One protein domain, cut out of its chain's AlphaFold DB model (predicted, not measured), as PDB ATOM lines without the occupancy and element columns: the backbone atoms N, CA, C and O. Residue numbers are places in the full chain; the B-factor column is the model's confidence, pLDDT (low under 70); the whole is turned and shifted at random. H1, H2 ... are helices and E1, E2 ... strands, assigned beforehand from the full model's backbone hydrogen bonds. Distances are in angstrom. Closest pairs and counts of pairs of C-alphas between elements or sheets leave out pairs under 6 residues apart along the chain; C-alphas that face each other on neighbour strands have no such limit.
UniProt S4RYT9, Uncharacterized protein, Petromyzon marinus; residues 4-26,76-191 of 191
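What this domain is: This is residues 4 to 26 and 76 to 191 of the 191 residues of an uncharacterized protein of Petromyzon marinus (UniProt S4RYT9). Helix H6 lies in the middle of a loose body, with H3 crossing it, H2 near its first residues and H1 near its last. A small pair of strands, E1 and E2, lies beside H1 at one end of the domain; past another small pair, E3 and E4, residues 135 to 173 reach out in a long loop with H4 and H5, where residues 142 to 147 and 150 to 156 stick out. The printed part has 139 residues, with six named helices and four named strands in the order E1 H1 E2 H2 H3 E3 H4 H5 E4 H6; E1 and E2 are parallel, E3 and E4 antiparallel. The class is mostly helix, though named elements hold 67 of the 139 residues, under half. The whole is loose, with a radius of gyration of the C-alphas of 17.7 A and spans of 51 by 38 by 34 A.

Where its parts are: E1, residues 4 to 6, begins at C-alpha 4, (84.472, 84.594, 57.516). H1, residues 10 to 20, is 15.4 A long. E2 is residues 78 to 81. H2, residues 89 to 97, is 12.1 A long. H3 is residues 118 to 125 and E3 residues 132 to 134. H4, residues 155 to 162, begins at C-alpha 155, (63.279, 118.215, 29.270). H5 is residues 167 to 173 and E4 residues 175 to 177. H6, residues 179 to 189, is 15.5 A long and ends at C-alpha 189, (90.454, 92.441, 42.873).

How they stand to each other: H6 and H3 touch, about perpendicular at 80 degrees; their closest C-alphas, of Phe 185 and Leu 119, are 6.5 A apart. H6 and H1 only just touch, with 3 pairs of C-alphas within 8 A, the closest those of Gln 189 and Thr 17 at 7.0 A; they run the same way at a shallow tilt of 24 degrees. H2 and H6 are close but not clearly touching, with the C-alphas of Phe 95 and Thr 179 closest at 7.1 A. E1 and E2 are parallel neighbours, with N 5 and O 79 within hydrogen-bond range at 2.9 A. The closest C-alphas of E1 and H1, those of Ile 5 and Ala 12, are 6.7 A apart. E3 and E4 are antiparallel neighbours, with N 176 and O 133 within hydrogen-bond range at 2.8 A. The closest C-alphas of E3 and H5, those of Ala 134 and Glu 171, are 5.7 A apart. H4 touches no helix, and H4 and H5 are apart. In H1, H2, H3, H4 and H6 every O i to N i+4 pair is within hydrogen-bond range; in H5 1 of 3 is, and 1 of 4 O i to N i+3 pairs.

The domain as a whole: The two C-alphas farthest apart, those of Glu 77 and Lys 155, are 51.2 A apart. Residues 27 to 75 are not printed, and C-alphas 26 and 76 are 18.6 A apart across the cut. The links H2 to H3 and E3 to H4 are long, each of 20 residues. The mean pLDDT of the printed part is 78.5; residues 23, 25 to 26, 111 and 136 to 173 are under 70.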
ATOM      1  N   LEU A   4      84.961  85.665  58.380       92.88
ATOM      2  CA  LEU A   4      84.472  84.594  57.516       92.88
ATOM      3  C   LEU A   4      83.320  85.108  56.644       92.88
ATOM      4  O   LEU A   4      82.283  85.513  57.165       92.88
ATOM      5  N   ILE A   5      83.477  85.053  55.323       90.94
ATOM      6  CA  ILE A   5      82.432  85.418  54.357       90.94
ATOM      7  C   ILE A   5      81.837  84.141  53.757       90.94
ATOM      8  O   ILE A   5      82.566  83.290  53.249       90.94
ATOM      9  N   VAL A   6      80.510  84.013  53.790       92.69
ATOM     10  CA  VAL A   6      79.790  82.881  53.188       92.69
ATOM     11  C   VAL A   6      79.185  83.314  51.852       92.69
ATOM     12  O   VAL A   6      78.303  84.170  51.804       92.69
ATOM     13  N   GLY A   7      79.661  82.700  50.770       90.12
ATOM     14  CA  GLY A   7      79.325  83.004  49.381       90.12
ATOM     15  C   GLY A   7      80.376  83.876  48.688       90.12
ATOM     16  O   GLY A   7      80.887  84.836  49.258       90.12
ATOM     17  N   SER A   8      80.671  83.567  47.424       88.06
ATOM     18  CA  SER A   8      81.685  84.239  46.589       88.06
ATOM     19  C   SER A   8      81.086  85.160  45.514       88.06
ATOM     20  O   SER A   8      81.600  85.296  44.402       88.06
ATOM     21  N   GLY A   9      79.945  85.779  45.827       85.50
ATOM     22  CA  GLY A   9      79.232  86.668  44.908       85.50
ATOM     23  C   GLY A   9      79.777  88.108  44.869       85.50
ATOM     24  O   GLY A   9      80.652  88.479  45.650       85.50
ATOM     25  N   PRO A  10      79.194  88.980  44.026       80.00
ATOM     26  CA  PRO A  10      79.614  90.379  43.908       80.00
ATOM     27  C   PRO A  10      79.548  91.178  45.223       80.00
ATOM     28  O   PRO A  10      80.379  92.044  45.458       80.00
ATOM     29  N   HIS A  11      78.605  90.874  46.117       83.75
ATOM     30  CA  HIS A  11      78.537  91.527  47.432       83.75
ATOM     31  C   HIS A  11      79.724  91.153  48.332       83.75
ATOM     32  O   HIS A  11      80.285  92.020  49.000       83.75
ATOM     33  N   ALA A  12      80.127  89.877  48.318       89.12
ATOM     34  CA  ALA A  12      81.303  89.397  49.039       89.12
ATOM     35  C   ALA A  12      82.578  90.060  48.510       89.12
ATOM     36  O   ALA A  12      83.446  90.424  49.298       89.12
ATOM     37  N   LEU A  13      82.650  90.284  47.192       87.06
ATOM     38  CA  LEU A  13      83.729  91.053  46.584       87.06
ATOM     39  C   LEU A  13      83.789  92.476  47.135       87.06
ATOM     40  O   LEU A  13      84.842  92.894  47.598       87.06
ATOM     41  N   THR A  14      82.672  93.211  47.100       87.25
ATOM     42  CA  THR A  14      82.629  94.592  47.598       87.25
ATOM     43  C   THR A  14      83.108  94.657  49.044       87.25
ATOM     44  O   THR A  14      83.942  95.494  49.378       87.25
ATOM     45  N   LEU A  15      82.610  93.752  49.893       87.88
ATOM     46  CA  LEU A  15      83.017  93.671  51.293       87.88
ATOM     47  C   LEU A  15      84.519  93.394  51.426       87.88
ATOM     48  O   LEU A  15      85.199  94.102  52.161       87.88
ATOM     49  N   LEU A  16      85.052  92.414  50.695       88.25
ATOM     50  CA  LEU A  16      86.475  92.078  50.731       88.25
ATOM     51  C   LEU A  16      87.356  93.254  50.280       88.25
ATOM     52  O   LEU A  16      88.364  93.547  50.919       88.25
ATOM     53  N   THR A  17      86.955  93.965  49.224       85.81
ATOM     54  CA  THR A  17      87.659  95.155  48.727       85.81
ATOM     55  C   THR A  17      87.680  96.274  49.771       85.81
ATOM     56  O   THR A  17      88.715  96.919  49.946       85.81
ATOM     57  N   LEU A  18      86.583  96.476  50.512       86.12
ATOM     58  CA  LEU A  18      86.526  97.430  51.627       86.12
ATOM     59  C   LEU A  18      87.426  97.007  52.791       86.12
ATOM     60  O   LEU A  18      88.202  97.820  53.287       86.12
ATOM     61  N   LEU A  19      87.360  95.737  53.202       86.00
ATOM     62  CA  LEU A  19      88.146  95.210  54.323       86.00
ATOM     63  C   LEU A  19      89.654  95.257  54.056       86.00
ATOM     64  O   LEU A  19      90.430  95.470  54.982       86.00
ATOM     65  N   ARG A  20      90.077  95.108  52.795       82.38
ATOM     66  CA  ARG A  20      91.482  95.248  52.381       82.38
ATOM     67  C   ARG A  20      91.983  96.695  52.386       82.38
ATOM     68  O   ARG A  20      93.189  96.912  52.403       82.38
ATOM     69  N   ASN A  21      91.080  97.675  52.380       80.94
ATOM     70  CA  ASN A  21      91.407  99.100  52.314       80.94
ATOM     71  C   ASN A  21      90.750  99.882  53.470       80.94
ATOM     72  O   ASN A  21      90.011 100.835  53.217       80.94
ATOM     73  N   PRO A  22      91.020  99.534  54.745       71.94
ATOM     74  CA  PRO A  22      90.287 100.065  55.901       71.94
ATOM     75  C   PRO A  22      90.476 101.577  56.131       71.94
ATOM     76  O   PRO A  22      89.706 102.186  56.869       71.94
ATOM     77  N   GLY A  23      91.477 102.199  55.496       68.62
ATOM     78  CA  GLY A  23      91.724 103.645  55.553       68.62
ATOM     79  C   GLY A  23      91.137 104.452  54.390       68.62
ATOM     80  O   GLY A  23      91.178 105.678  54.428       68.62
ATOM     81  N   SER A  24      90.606 103.801  53.351       70.88
ATOM     82  CA  SER A  24      89.999 104.494  52.213       70.88
ATOM     83  C   SER A  24      88.487 104.522  52.390       70.88
ATOM     84  O   SER A  24      87.860 103.478  52.578       70.88
ATOM     85  N   ARG A  25      87.871 105.707  52.334       67.88
ATOM     86  CA  ARG A  25      86.411 105.816  52.352       67.88
ATOM     87  C   ARG A  25      85.900 105.927  50.912       67.88
ATOM     88  O   ARG A  25      86.258 106.872  50.211       67.88
ATOM     89  N   PRO A  26      85.005 105.027  50.464       64.94
ATOM     90  CA  PRO A  26      84.407 105.061  49.121       64.94
ATOM     91  C   PRO A  26      83.838 106.427  48.717       64.94
ATOM     92  O   PRO A  26      83.874 106.822  47.553       64.94
ATOM     93  N   LEU A  76      93.237  92.412  58.495       83.19
ATOM     94  CA  LEU A  76      92.303  91.346  58.866       83.19
ATOM     95  C   LEU A  76      92.567  90.089  58.031       83.19
ATOM     96  O   LEU A  76      92.642  90.149  56.801       83.19
ATOM     97  N   GLU A  77      92.634  88.934  58.685       88.38
ATOM     98  CA  GLU A  77      92.682  87.639  58.017       88.38
ATOM     99  C   GLU A  77      91.268  87.248  57.557       88.38
ATOM    100  O   GLU A  77      90.430  86.805  58.348       88.38
ATOM    101  N   VAL A  78      90.989  87.415  56.262       88.50
ATOM    102  CA  VAL A  78      89.672  87.129  55.673       88.50
ATOM    103  C   VAL A  78      89.670  85.780  54.957       88.50
ATOM    104  O   VAL A  78      90.513  85.524  54.098       88.50
ATOM    105  N   MET A  79      88.672  84.943  55.249       89.81
ATOM    106  CA  MET A  79      88.415  83.685  54.542       89.81
ATOM    107  C   MET A  79      87.034  83.718  53.888       89.81
ATOM    108  O   MET A  79      86.058  84.129  54.513       89.81
ATOM    109  N   VAL A  80      86.933  83.256  52.638       89.00
ATOM    110  CA  VAL A  80      85.646  83.107  51.943       89.00
ATOM    111  C   VAL A  80      85.353  81.636  51.699       89.00
ATOM    112  O   VAL A  80      86.199  80.908  51.188       89.00
ATOM    113  N   VAL A  81      84.137  81.214  52.041       91.69
ATOM    114  CA  VAL A  81      83.638  79.854  51.828       91.69
ATOM    115  C   VAL A  81      82.445  79.909  50.889       91.69
ATOM    116  O   VAL A  81      81.491  80.643  51.123       91.69
ATOM    117  N   ASP A  82      82.483  79.113  49.828       92.50
ATOM    118  CA  ASP A  82      81.426  79.036  48.826       92.50
ATOM    119  C   ASP A  82      81.030  77.575  48.589       92.50
ATOM    120  O   ASP A  82      81.882  76.686  48.580       92.50
ATOM    121  N   THR A  83      79.735  77.317  48.385       92.44
ATOM    122  CA  THR A  83      79.211  75.955  48.153       92.44
ATOM    123  C   THR A  83      79.762  75.307  46.880       92.44
ATOM    124  O   THR A  83      79.811  74.083  46.783       92.44
ATOM    125  N   TYR A  84      80.221  76.110  45.921       90.25
ATOM    126  CA  TYR A  84      80.837  75.667  44.676       90.25
ATOM    127  C   TYR A  84      82.374  75.604  44.754       90.25
ATOM    128  O   TYR A  84      83.023  75.313  43.748       90.25
ATOM    129  N   GLY A  85      82.954  75.841  45.935       85.00
ATOM    130  CA  GLY A  85      84.351  75.572  46.283       85.00
ATOM    131  C   GLY A  85      85.361  76.641  45.867       85.00
ATOM    132  O   GLY A  85      86.292  76.908  46.620       85.00
ATOM    133  N   GLN A  86      85.196  77.275  44.704       85.06
ATOM    134  CA  GLN A  86      86.078  78.360  44.260       85.06
ATOM    135  C   GLN A  86      85.293  79.628  43.926       85.06
ATOM    136  O   GLN A  86      84.098  79.595  43.624       85.06
ATOM    137  N   TRP A  87      86.010  80.750  43.957       85.94
ATOM    138  CA  TRP A  87      85.474  82.067  43.648       85.94
ATOM    139  C   TRP A  87      84.822  82.096  42.257       85.94
ATOM    140  O   TRP A  87      85.421  81.641  41.285       85.94
ATOM    141  N   LEU A  88      83.601  82.636  42.163       87.19
ATOM    142  CA  LEU A  88      82.829  82.808  40.919       87.19
ATOM    143  C   LEU A  88      82.444  81.534  40.147       87.19
ATOM    144  O   LEU A  88      81.843  81.647  39.079       87.19
ATOM    145  N   VAL A  89      82.675  80.327  40.672       90.56
ATOM    146  CA  VAL A  89      82.352  79.078  39.948       90.56
ATOM    147  C   VAL A  89      80.883  78.997  39.547       90.56
ATOM    148  O   VAL A  89      80.562  78.562  38.441       90.56
ATOM    149  N   GLN A  90      79.972  79.420  40.425       91.75
ATOM    150  CA  GLN A  90      78.546  79.442  40.102       91.75
ATOM    151  C   GLN A  90      78.246  80.347  38.902       91.75
ATOM    152  O   GLN A  90      77.471  79.969  38.025       91.75
ATOM    153  N   TRP A  91      78.864  81.527  38.862       89.69
ATOM    154  CA  TRP A  91      78.677  82.498  37.788       89.69
ATOM    155  C   TRP A  91      79.220  81.956  36.469       89.69
ATOM    156  O   TRP A  91      78.518  82.009  35.463       89.69
ATOM    157  N   ASP A  92      80.401  81.337  36.485       90.88
ATOM    158  CA  ASP A  92      80.980  80.690  35.305       90.88
ATOM    159  C   ASP A  92      80.060  79.595  34.757       90.88
ATOM    160  O   ASP A  92      79.724  79.607  33.572       90.88
ATOM    161  N   LYS A  93      79.554  78.708  35.625       93.12
ATOM    162  CA  LYS A  93      78.588  77.671  35.230       93.12
ATOM    163  C   LYS A  93      77.337  78.274  34.589       93.12
ATOM    164  O   LYS A  93      76.876  77.770  33.568       93.12
ATOM    165  N   GLN A  94      76.793  79.346  35.164       93.44
ATOM    166  CA  GLN A  94      75.591  80.007  34.650       93.44
ATOM    167  C   GLN A  94      75.840  80.715  33.315       93.44
ATOM    168  O   GLN A  94      75.034  80.579  32.396       93.44
ATOM    169  N   PHE A  95      76.959  81.427  33.171       93.88
ATOM    170  CA  PHE A  95      77.327  82.077  31.916       93.88
ATOM    171  C   PHE A  95      77.537  81.072  30.792       93.88
ATOM    172  O   PHE A  95      77.054  81.301  29.683       93.88
ATOM    173  N   THR A  96      78.201  79.950  31.079       94.50
ATOM    174  CA  THR A  96      78.383  78.866  30.111       94.50
ATOM    175  C   THR A  96      77.051  78.211  29.752       94.50
ATOM    176  O   THR A  96      76.737  78.103  28.570       94.50
ATOM    177  N   ALA A  97      76.239  77.824  30.741       97.25
ATOM    178  CA  ALA A  97      74.972  77.131  30.503       97.25
ATOM    179  C   ALA A  97      73.963  77.975  29.706       97.25
ATOM    180  O   ALA A  97      73.224  77.444  28.882       97.25
ATOM    181  N   LEU A  98      73.941  79.290  29.934       96.56
ATOM    182  CA  LEU A  98      73.041  80.225  29.253       96.56
ATOM    183  C   LEU A  98      73.662  80.868  28.004       96.56
ATOM    184  O   LEU A  98      73.030  81.734  27.398       96.56
ATOM    185  N   ASN A  99      74.888  80.477  27.640       95.69
ATOM    186  CA  ASN A  99      75.666  81.049  26.543       95.69
ATOM    187  C   ASN A  99      75.652  82.590  26.554       95.69
ATOM    188  O   ASN A  99      75.242  83.238  25.591       95.69
ATOM    189  N   ILE A 100      76.047  83.183  27.683       94.94
ATOM    190  CA  ILE A 100      76.085  84.636  27.879       94.94
ATOM    191  C   ILE A 100      77.499  85.137  27.536       94.94
ATOM    192  O   ILE A 100      78.411  84.972  28.345       94.94
ATOM    193  N   PRO A 101      77.726  85.767  26.363       93.69
ATOM    194  CA  PRO A 101      79.055  86.261  25.995       93.69
ATOM    195  C   PRO A 101      79.392  87.610  26.647       93.69
ATOM    196  O   PRO A 101      80.554  87.893  26.917       93.69
ATOM    197  N   HIS A 102      78.380  88.449  26.887       93.94
ATOM    198  CA  HIS A 102      78.516  89.774  27.492       93.94
ATOM    199  C   HIS A 102      77.452  89.961  28.562       93.94
ATOM    200  O   HIS A 102      76.328  89.466  28.428       93.94
ATOM    201  N   LEU A 103      77.799  90.697  29.612       91.56
ATOM    202  CA  LEU A 103      76.859  91.019  30.669       91.56
ATOM    203  C   LEU A 103      75.748  91.933  30.160       91.56
ATOM    204  O   LEU A 103      75.930  92.735  29.250       91.56
ATOM    205  N   ARG A 104      74.576  91.823  30.790       86.94
ATOM    206  CA  ARG A 104      73.469  92.770  30.584       86.94
ATOM    207  C   ARG A 104      73.664  94.057  31.392       86.94
ATOM    208  O   ARG A 104      73.050  95.072  31.082       86.94
ATOM    209  N   SER A 105      74.496  94.000  32.432       85.94
ATOM    210  CA  SER A 105      74.859  95.134  33.275       85.94
ATOM    211  C   SER A 105      75.957  95.974  32.634       85.94
ATOM    212  O   SER A 105      76.867  95.458  31.988       85.94
ATOM    213  N   HIS A 106      75.880  97.277  32.868       85.81
ATOM    214  CA  HIS A 106      76.843  98.241  32.373       85.81
ATOM    215  C   HIS A 106      78.192  98.200  33.128       85.81
ATOM    216  O   HIS A 106      78.213  97.995  34.338       85.81
ATOM    217  N   ALA A 107      79.312  98.497  32.457       85.44
ATOM    218  CA  ALA A 107      80.653  98.489  33.049       85.44
ATOM    219  C   ALA A 107      80.804  99.357  34.325       85.44
ATOM    220  O   ALA A 107      81.595  99.026  35.203       85.44
ATOM    221  N   LEU A 108      80.026 100.442  34.449       83.44
ATOM    222  CA  LEU A 108      80.053 101.373  35.595       83.44
ATOM    223  C   LEU A 108      79.222 100.926  36.807       83.44
ATOM    224  O   LEU A 108      79.211 101.629  37.816       83.44
ATOM    225  N   VAL A 109      78.473  99.821  36.710       78.75
ATOM    226  CA  VAL A 109      77.661  99.307  37.833       78.75
ATOM    227  C   VAL A 109      78.326  98.134  38.556       78.75
ATOM    228  O   VAL A 109      77.676  97.435  39.331       78.75
ATOM    229  N   HIS A 110      79.610  97.894  38.294       74.75
ATOM    230  CA  HIS A 110      80.361  96.812  38.919       74.75
ATOM    231  C   HIS A 110      81.017  97.226  40.239       74.75
ATOM    232  O   HIS A 110      81.153  98.402  40.559       74.75
ATOM    233  N   THR A 111      81.364  96.212  41.026       68.62
ATOM    234  CA  THR A 111      81.456  96.223  42.493       68.62
ATOM    235  C   THR A 111      82.742  96.791  43.082       68.62
ATOM    236  O   THR A 111      83.079  96.459  44.213       68.62
ATOM    237  N   ASP A 112      83.466  97.646  42.361       85.00
ATOM    238  CA  ASP A 112      84.550  98.392  42.996       85.00
ATOM    239  C   ASP A 112      83.954  99.562  43.798       85.00
ATOM    240  O   ASP A 112      83.341 100.462  43.210       85.00
ATOM    241  N   PRO A 113      84.076  99.561  45.136       83.69
ATOM    242  CA  PRO A 113      83.527 100.629  45.953       83.69
ATOM    243  C   PRO A 113      84.294 101.953  45.789       83.69
ATOM    244  O   PRO A 113      83.727 103.005  46.072       83.69
ATOM    245  N   PHE A 114      85.547 101.934  45.327       83.62
ATOM    246  CA  PHE A 114      86.424 103.106  45.270       83.62
ATOM    247  C   PHE A 114      86.462 103.762  43.889       83.62
ATOM    248  O   PHE A 114      86.475 104.995  43.791       83.62
ATOM    249  N   ASP A 115      86.443 102.959  42.821       82.94
ATOM    250  CA  ASP A 115      86.438 103.453  41.444       82.94
ATOM    251  C   ASP A 115      85.401 102.744  40.568       82.94
ATOM    252  O   ASP A 115      85.582 101.628  40.095       82.94
ATOM    253  N   LYS A 116      84.333 103.464  40.219       81.75
ATOM    254  CA  LYS A 116      83.277 102.952  39.331       81.75
ATOM    255  C   LYS A 116      83.783 102.606  37.928       81.75
ATOM    256  O   LYS A 116      83.135 101.842  37.219       81.75
ATOM    257  N   ARG A 117      84.905 103.191  37.500       85.56
ATOM    258  CA  ARG A 117      85.551 102.913  36.212       85.56
ATOM    259  C   ARG A 117      86.609 101.822  36.311       85.56
ATOM    260  O   ARG A 117      87.197 101.507  35.279       85.56
ATOM    261  N   ALA A 118      86.819 101.206  37.476       88.75
ATOM    262  CA  ALA A 118      87.879 100.224  37.694       88.75
ATOM    263  C   ALA A 118      87.870  99.101  36.650       88.75
ATOM    264  O   ALA A 118      88.920  98.747  36.125       88.75
ATOM    265  N   LEU A 119      86.691  98.601  36.260       90.62
ATOM    266  CA  LEU A 119      86.590  97.575  35.219       90.62
ATOM    267  C   LEU A 119      87.056  98.086  33.845       90.62
ATOM    268  O   LEU A 119      87.706  97.358  33.098       90.62
ATOM    269  N   GLN A 120      86.736  99.333  33.497       89.12
ATOM    270  CA  GLN A 120      87.153  99.941  32.231       89.12
ATOM    271  C   GLN A 120      88.654 100.225  32.231       89.12
ATOM    272  O   GLN A 120      89.337  99.922  31.257       89.12
ATOM    273  N   VAL A 121      89.173 100.744  33.346       89.81
ATOM    274  CA  VAL A 121      90.609 100.965  33.557       89.81
ATOM    275  C   VAL A 121      91.363  99.641  33.454       89.81
ATOM    276  O   VAL A 121      92.353  99.567  32.733       89.81
ATOM    277  N   PHE A 122      90.862  98.582  34.093       92.50
ATOM    278  CA  PHE A 122      91.416  97.236  33.988       92.50
ATOM    279  C   PHE A 122      91.413  96.734  32.540       92.50
ATOM    280  O   PHE A 122      92.432  96.243  32.060       92.50
ATOM    281  N   ALA A 123      90.309  96.906  31.807       93.12
ATOM    282  CA  ALA A 123      90.239  96.531  30.396       93.12
ATOM    283  C   ALA A 123      91.303  97.257  29.559       93.12
ATOM    284  O   ALA A 123      91.988  96.617  28.766       93.12
ATOM    285  N   THR A 124      91.492  98.561  29.778       92.06
ATOM    286  CA  THR A 124      92.530  99.354  29.104       92.06
ATOM    287  C   THR A 124      93.941  98.908  29.485       92.06
ATOM    288  O   THR A 124      94.787  98.712  28.616       92.06
ATOM    289  N   GLN A 125      94.206  98.677  30.772       94.19
ATOM    290  CA  GLN A 125      95.510  98.205  31.251       94.19
ATOM    291  C   GLN A 125      95.882  96.839  30.664       94.19
ATOM    292  O   GLN A 125      97.038  96.609  30.318       94.19
ATOM    293  N   GLN A 126      94.898  95.953  30.508       95.44
ATOM    294  CA  GLN A 126      95.086  94.618  29.939       95.44
ATOM    295  C   GLN A 126      95.010  94.594  28.401       95.44
ATOM    296  O   GLN A 126      95.153  93.522  27.815       95.44
ATOM    297  N   ARG A 127      94.793  95.743  27.737       95.19
ATOM    298  CA  ARG A 127      94.564  95.865  26.280       95.19
ATOM    299  C   ARG A 127      93.413  94.994  25.759       95.19
ATOM    300  O   ARG A 127      93.523  94.320  24.733       95.19
ATOM    301  N   ARG A 128      92.315  94.962  26.513       94.50
ATOM    302  CA  ARG A 128      91.104  94.156  26.270       94.50
ATOM    303  C   ARG A 128      89.868  95.024  26.056       94.50
ATOM    304  O   ARG A 128      88.745  94.585  26.288       94.50
ATOM    305  N   GLU A 129      90.038  96.253  25.585       91.00
ATOM    306  CA  GLU A 129      88.933  97.179  25.315       91.00
ATOM    307  C   GLU A 129      87.961  96.629  24.262       91.00
ATOM    308  O   GLU A 129      86.778  96.948  24.296       91.00
ATOM    309  N   GLY A 130      88.421  95.738  23.375       90.56
ATOM    310  CA  GLY A 130      87.565  95.036  22.412       90.56
ATOM    311  C   GLY A 130      86.509  94.116  23.046       90.56
ATOM    312  O   GLY A 130      85.555  93.734  22.374       90.56
ATOM    313  N   GLU A 131      86.641  93.782  24.333       93.62
ATOM    314  CA  GLU A 131      85.647  93.022  25.104       93.62
ATOM    315  C   GLU A 131      84.589  93.917  25.774       93.62
ATOM    316  O   GLU A 131      83.655  93.411  26.400       93.62
ATOM    317  N   LEU A 132      84.716  95.243  25.648       91.19
ATOM    318  CA  LEU A 132      83.720  96.221  26.074       91.19
ATOM    319  C   LEU A 132      82.801  96.551  24.897       91.19
ATOM    320  O   LEU A 132      83.104  97.377  24.036       91.19
ATOM    321  N   ARG A 133      81.631  95.916  24.862       90.06
ATOM    322  CA  ARG A 133      80.663  96.121  23.787       90.06
ATOM    323  C   ARG A 133      79.849  97.388  24.024       90.06
ATOM    324  O   ARG A 133      79.030  97.430  24.938       90.06
ATOM    325  N   ALA A 134      80.006  98.396  23.172       83.56
ATOM    326  CA  ALA A 134      79.147  99.578  23.205       83.56
ATOM    327  C   ALA A 134      77.674  99.211  22.946       83.56
ATOM    328  O   ALA A 134      77.361  98.349  22.114       83.56
ATOM    329  N   LEU A 135      76.761  99.878  23.652       73.75
ATOM    330  CA  LEU A 135      75.337  99.782  23.347       73.75
ATOM    331  C   LEU A 135      75.025 100.411  21.976       73.75
ATOM    332  O   LEU A 135      75.699 101.358  21.559       73.75
ATOM    333  N   PRO A 136      73.995  99.923  21.259       69.62
ATOM    334  CA  PRO A 136      73.564 100.538  20.009       69.62
ATOM    335  C   PRO A 136      73.249 102.029  20.189       69.62
ATOM    336  O   PRO A 136      72.613 102.421  21.164       69.62
ATOM    337  N   ARG A 137      73.612 102.862  19.200       59.28
ATOM    338  CA  ARG A 137      73.376 104.326  19.217       59.28
ATOM    339  C   ARG A 137      71.900 104.721  19.345       59.28
ATOM    340  O   ARG A 137      71.604 105.865  19.673       59.28
ATOM    341  N   ARG A 138      70.979 103.793  19.072       58.47
ATOM    342  CA  ARG A 138      69.537 103.945  19.280       58.47
ATOM    343  C   ARG A 138      69.061 102.836  20.210       58.47
ATOM    344  O   ARG A 138      68.888 101.696  19.788       58.47
ATOM    345  N   LEU A 139      68.858 103.182  21.476       58.66
ATOM    346  CA  LEU A 139      68.137 102.344  22.425       58.66
ATOM    347  C   LEU A 139      66.664 102.739  22.351       58.66
ATOM    348  O   LEU A 139      66.292 103.848  22.733       58.66
ATOM    349  N   HIS A 140      65.831 101.850  21.820       57.28
ATOM    350  CA  HIS A 140      64.385 102.001  21.913       57.28
ATOM    351  C   HIS A 140      63.959 101.462  23.277       57.28
ATOM    352  O   HIS A 140      63.974 100.254  23.505       57.28
ATOM    353  N   ILE A 141      63.631 102.362  24.200       61.34
ATOM    354  CA  ILE A 141      62.992 101.986  25.459       61.34
ATOM    355  C   ILE A 141      61.529 101.707  25.114       61.34
ATOM    356  O   ILE A 141      60.737 102.630  24.970       61.34
ATOM    357  N   LEU A 142      61.224 100.433  24.861       57.81
ATOM    358  CA  LEU A 142      59.884  99.977  24.467       57.81
ATOM    359  C   LEU A 142      58.931  99.841  25.659       57.81
ATOM    360  O   LEU A 142      57.734  99.674  25.465       57.81
ATOM    361  N   ASP A 143      59.462  99.891  26.879       52.72
ATOM    362  CA  ASP A 143      58.662  99.872  28.093       52.72
ATOM    363  C   ASP A 143      58.169 101.289  28.403       52.72
ATOM    364  O   ASP A 143      58.951 102.185  28.738       52.72
ATOM    365  N   GLU A 144      56.856 101.487  28.283       58.75
ATOM    366  CA  GLU A 144      56.186 102.742  28.624       58.75
ATOM    367  C   GLU A 144      56.441 103.144  30.087       58.75
ATOM    368  O   GLU A 144      56.540 104.337  30.375       58.75
ATOM    369  N   ASN A 145      56.659 102.168  30.976       53.72
ATOM    370  CA  ASN A 145      56.899 102.356  32.408       53.72
ATOM    371  C   ASN A 145      58.383 102.386  32.793       53.72
ATOM    372  O   ASN A 145      58.708 102.460  33.983       53.72
ATOM    373  N   ALA A 146      59.304 102.319  31.829       58.88
ATOM    374  CA  ALA A 146      60.723 102.395  32.138       58.88
ATOM    375  C   ALA A 146      61.033 103.683  32.912       58.88
ATOM    376  O   ALA A 146      60.533 104.757  32.584       58.88
ATOM    377  N   PHE A 147      61.942 103.597  33.887       52.69
ATOM    378  CA  PHE A 147      62.368 104.715  34.743       52.69
ATOM    379  C   PHE A 147      62.744 105.999  33.966       52.69
ATOM    380  O   PHE A 147      62.624 107.105  34.476       52.69
ATOM    381  N   PHE A 148      63.159 105.872  32.702       51.44
ATOM    382  CA  PHE A 148      63.524 106.985  31.821       51.44
ATOM    383  C   PHE A 148      62.329 107.722  31.181       51.44
ATOM    384  O   PHE A 148      62.507 108.835  30.684       51.44
ATOM    385  N   ASN A 149      61.133 107.126  31.197       48.25
ATOM    386  CA  ASN A 149      59.864 107.764  30.826       48.25
ATOM    387  C   ASN A 149      59.204 108.491  32.007       48.25
ATOM    388  O   ASN A 149      58.187 109.162  31.821       48.25
ATOM    389  N   ASP A 150      59.794 108.411  33.206       53.25
ATOM    390  CA  ASP A 150      59.345 109.169  34.366       53.25
ATOM    391  C   ASP A 150      59.354 110.673  34.029       53.25
ATOM    392  O   ASP A 150      60.353 111.242  33.573       53.25
ATOM    393  N   GLY A 151      58.227 111.349  34.267       56.25
ATOM    394  CA  GLY A 151      58.090 112.797  34.110       56.25
ATOM    395  C   GLY A 151      59.108 113.598  34.934       56.25
ATOM    396  O   GLY A 151      59.325 114.776  34.638       56.25
ATOM    397  N   ARG A 152      59.765 112.959  35.913       54.50
ATOM    398  CA  ARG A 152      60.902 113.494  36.676       54.50
ATOM    399  C   ARG A 152      62.163 113.712  35.833       54.50
ATOM    400  O   ARG A 152      62.948 114.596  36.173       54.50
ATOM    401  N   VAL A 153      62.351 112.984  34.727       56.03
ATOM    402  CA  VAL A 153      63.459 113.232  33.790       56.03
ATOM    403  C   VAL A 153      63.181 114.537  33.045       56.03
ATOM    404  O   VAL A 153      62.291 114.641  32.183       56.03
ATOM    405  N   GLY A 154      63.933 115.576  33.406       60.84
ATOM    406  CA  GLY A 154      63.740 116.928  32.892       60.84
ATOM    407  C   GLY A 154      63.888 117.005  31.369       60.84
ATOM    408  O   GLY A 154      64.632 116.242  30.750       60.84
ATOM    409  N   LYS A 155      63.225 117.985  30.735       64.94
ATOM    410  CA  LYS A 155      63.279 118.215  29.270       64.94
ATOM    411  C   LYS A 155      64.712 118.283  28.716       64.94
ATOM    412  O   LYS A 155      64.953 117.905  27.572       64.94
ATOM    413  N   ARG A 156      65.667 118.753  29.529       58.97
ATOM    414  CA  ARG A 156      67.095 118.822  29.189       58.97
ATOM    415  C   ARG A 156      67.738 117.439  29.081       58.97
ATOM    416  O   ARG A 156      68.433 117.192  28.105       58.97
ATOM    417  N   GLU A 157      67.496 116.559  30.047       57.41
ATOM    418  CA  GLU A 157      68.046 115.198  30.059       57.41
ATOM    419  C   GLU A 157      67.444 114.362  28.932       57.41
ATOM    420  O   GLU A 157      68.183 113.732  28.184       57.41
ATOM    421  N   ARG A 158      66.133 114.500  28.687       61.59
ATOM    422  CA  ARG A 158      65.485 113.934  27.494       61.59
ATOM    423  C   ARG A 158      66.151 114.385  26.193       61.59
ATOM    424  O   ARG A 158      66.420 113.562  25.328       61.59
ATOM    425  N   ARG A 159      66.486 115.673  26.053       59.19
ATOM    426  CA  ARG A 159      67.187 116.179  24.860       59.19
ATOM    427  C   ARG A 159      68.605 115.620  24.729       59.19
ATOM    428  O   ARG A 159      69.035 115.395  23.606       59.19
ATOM    429  N   LEU A 160      69.320 115.399  25.832       55.91
ATOM    430  CA  LEU A 160      70.661 114.798  25.818       55.91
ATOM    431  C   LEU A 160      70.624 113.313  25.436       55.91
ATOM    432  O   LEU A 160      71.499 112.865  24.702       55.91
ATOM    433  N   LEU A 161      69.590 112.588  25.868       53.66
ATOM    434  CA  LEU A 161      69.345 111.198  25.471       53.66
ATOM    435  C   LEU A 161      68.916 111.087  23.994       53.66
ATOM    436  O   LEU A 161      69.304 110.145  23.312       53.66
ATOM    437  N   SER A 162      68.163 112.067  23.478       52.19
ATOM    438  CA  SER A 162      67.694 112.091  22.082       52.19
ATOM    439  C   SER A 162      68.678 112.718  21.085       52.19
ATOM    440  O   SER A 162      68.536 112.524  19.875       52.19
ATOM    441  N   ALA A 163      69.658 113.502  21.541       52.38
ATOM    442  CA  ALA A 163      70.605 114.181  20.665       52.38
ATOM    443  C   ALA A 163      71.729 113.228  20.237       52.38
ATOM    444  O   ALA A 163      72.750 113.098  20.910       52.38
ATOM    445  N   GLY A 164      71.590 112.637  19.048       50.69
ATOM    446  CA  GLY A 164      72.607 111.806  18.386       50.69
ATOM    447  C   GLY A 164      73.928 112.511  18.010       50.69
ATOM    448  O   GLY A 164      74.648 112.013  17.147       50.69
ATOM    449  N   GLY A 165      74.249 113.662  18.614       45.66
ATOM    450  CA  GLY A 165      75.400 114.510  18.281       45.66
ATOM    451  C   GLY A 165      76.649 114.327  19.155       45.66
ATOM    452  O   GLY A 165      77.738 114.673  18.712       45.66
ATOM    453  N   CYS A 166      76.548 113.751  20.360       41.50
ATOM    454  CA  CYS A 166      77.709 113.525  21.245       41.50
ATOM    455  C   CYS A 166      78.166 112.058  21.211       41.50
ATOM    456  O   CYS A 166      78.200 111.357  22.219       41.50
ATOM    457  N   ALA A 167      78.434 111.544  20.015       48.47
ATOM    458  CA  ALA A 167      78.569 110.105  19.828       48.47
ATOM    459  C   ALA A 167      79.898 109.503  20.304       48.47
ATOM    460  O   ALA A 167      79.911 108.374  20.771       48.47
ATOM    461  N   ARG A 168      81.015 110.235  20.229       44.78
ATOM    462  CA  ARG A 168      82.337 109.657  20.543       44.78
ATOM    463  C   ARG A 168      82.636 109.546  22.037       44.78
ATOM    464  O   ARG A 168      83.443 108.717  22.428       44.78
ATOM    465  N   GLN A 169      82.012 110.381  22.869       43.44
ATOM    466  CA  GLN A 169      82.244 110.368  24.318       43.44
ATOM    467  C   GLN A 169      81.241 109.457  25.040       43.44
ATOM    468  O   GLN A 169      81.628 108.773  25.979       43.44
ATOM    469  N   ASN A 170      79.991 109.364  24.562       47.34
ATOM    470  CA  ASN A 170      78.967 108.480  25.139       47.34
ATOM    471  C   ASN A 170      79.188 106.986  24.852       47.34
ATOM    472  O   ASN A 170      78.731 106.161  25.640       47.34
ATOM    473  N   GLU A 171      79.899 106.625  23.777       51.38
ATOM    474  CA  GLU A 171      80.214 105.221  23.451       51.38
ATOM    475  C   GLU A 171      81.027 104.526  24.556       51.38
ATOM    476  O   GLU A 171      80.893 103.321  24.745       51.38
ATOM    477  N   LEU A 172      81.800 105.287  25.341       51.47
ATOM    478  CA  LEU A 172      82.597 104.762  26.454       51.47
ATOM    479  C   LEU A 172      81.826 104.702  27.778       51.47
ATOM    480  O   LEU A 172      82.173 103.907  28.648       51.47
ATOM    481  N   TYR A 173      80.779 105.513  27.954       59.88
ATOM    482  CA  TYR A 173      80.012 105.546  29.206       59.88
ATOM    483  C   TYR A 173      78.968 104.442  29.311       59.88
ATOM    484  O   TYR A 173      78.482 104.228  30.415       59.88
ATOM    485  N   PHE A 174      78.611 103.783  28.201       73.56
ATOM    486  CA  PHE A 174      77.612 102.712  28.160       73.56
ATOM    487  C   PHE A 174      78.103 101.470  27.375       73.56
ATOM    488  O   PHE A 174      77.625 101.167  26.283       73.56
ATOM    489  N   THR A 175      79.079 100.753  27.943       86.44
ATOM    490  CA  THR A 175      79.663  99.480  27.494       86.44
ATOM    491  C   THR A 175      79.253  98.269  28.348       86.44
ATOM    492  O   THR A 175      79.172  98.318  29.574       86.44
ATOM    493  N   LEU A 176      79.008  97.146  27.685       91.31
ATOM    494  CA  LEU A 176      78.713  95.853  28.288       91.31
ATOM    495  C   LEU A 176      79.984  94.995  28.266       91.31
ATOM    496  O   LEU A 176      80.454  94.668  27.172       91.31
ATOM    497  N   PRO A 177      80.566  94.633  29.420       93.75
ATOM    498  CA  PRO A 177      81.775  93.822  29.440       93.75
ATOM    499  C   PRO A 177      81.486  92.368  29.067       93.75
ATOM    500  O   PRO A 177      80.411  91.834  29.363       93.75
ATOM    501  N   SER A 178      82.462  91.706  28.449       94.88
ATOM    502  CA  SER A 178      82.431  90.254  28.276       94.88
ATOM    503  C   SER A 178      82.408  89.545  29.639       94.88
ATOM    504  O   SER A 178      82.917  90.055  30.645       94.88
ATOM    505  N   THR A 179      81.850  88.337  29.680       94.06
ATOM    506  CA  THR A 179      81.857  87.510  30.901       94.06
ATOM    507  C   THR A 179      83.272  87.151  31.346       94.06
ATOM    508  O   THR A 179      83.565  87.151  32.541       94.06
ATOM    509  N   ARG A 180      84.183  86.930  30.390       94.38
ATOM    510  CA  ARG A 180      85.596  86.654  30.667       94.38
ATOM    511  C   ARG A 180      86.303  87.857  31.291       94.38
ATOM    512  O   ARG A 180      86.992  87.697  32.292       94.38
ATOM    513  N   LEU A 181      86.141  89.051  30.718       94.19
ATOM    514  CA  LEU A 181      86.729  90.288  31.242       94.19
ATOM    515  C   LEU A 181      86.239  90.562  32.665       94.19
ATOM    516  O   LEU A 181      87.040  90.863  33.545       94.19
ATOM    517  N   PHE A 182      84.935  90.400  32.893       92.06
ATOM    518  CA  PHE A 182      84.321  90.543  34.208       92.06
ATOM    519  C   PHE A 182      84.922  89.584  35.247       92.06
ATOM    520  O   PHE A 182      85.330  90.020  36.323       92.06
ATOM    521  N   ARG A 183      85.027  88.289  34.924       90.88
ATOM    522  CA  ARG A 183      85.593  87.289  35.840       90.88
ATOM    523  C   ARG A 183      87.049  87.582  36.176       90.88
ATOM    524  O   ARG A 183      87.450  87.498  37.338       90.88
ATOM    525  N   ASP A 184      87.841  87.912  35.163       92.62
ATOM    526  CA  ASP A 184      89.267  88.165  35.342       92.62
ATOM    527  C   ASP A 184      89.488  89.437  36.180       92.62
ATOM    528  O   ASP A 184      90.351  89.445  37.055       92.62
ATOM    529  N   PHE A 185      88.654  90.470  35.995       91.69
ATOM    530  CA  PHE A 185      88.646  91.672  36.835       91.69
ATOM    531  C   PHE A 185      88.350  91.344  38.307       91.69
ATOM    532  O   PHE A 185      89.083  91.767  39.198       91.69
ATOM    533  N   PHE A 186      87.326  90.534  38.580       89.12
ATOM    534  CA  PHE A 186      86.964  90.160  39.952       89.12
ATOM    535  C   PHE A 186      88.044  89.292  40.603       89.12
ATOM    536  O   PHE A 186      88.367  89.470  41.773       89.12
ATOM    537  N   THR A 187      88.632  88.375  39.835       88.69
ATOM    538  CA  THR A 187      89.756  87.550  40.295       88.69
ATOM    539  C   THR A 187      90.979  88.412  40.607       88.69
ATOM    540  O   THR A 187      91.715  88.119  41.543       88.69
ATOM    541  N   HIS A 188      91.200  89.486  39.845       89.12
ATOM    542  CA  HIS A 188      92.267  90.448  40.102       89.12
ATOM    543  C   HIS A 188      92.024  91.263  41.380       89.12
ATOM    544  O   HIS A 188      92.967  91.507  42.119       89.12
ATOM    545  N   GLN A 189      90.782  91.659  41.671       83.38
ATOM    546  CA  GLN A 189      90.454  92.441  42.873       83.38
ATOM    547  C   GLN A 189      90.643  91.672  44.190       83.38
ATOM    548  O   GLN A 189      90.915  92.283  45.220       83.38
ATOM    549  N   VAL A 190      90.499  90.343  44.168       79.38
ATOM    550  CA  VAL A 190      90.663  89.492  45.363       79.38
ATOM    551  C   VAL A 190      92.075  88.940  45.556       79.38
ATOM    552  O   VAL A 190      92.311  88.269  46.559       79.38
ATOM    553  N   ARG A 191      93.001  89.181  44.618       70.12
ATOM    554  CA  ARG A 191      94.423  88.837  44.777       70.12
ATOM    555  C   ARG A 191      95.080  89.846  45.692       70.12
ATOM    556  O   ARG A 191      95.505  89.428  46.788       70.12
TER     557      ARG A 191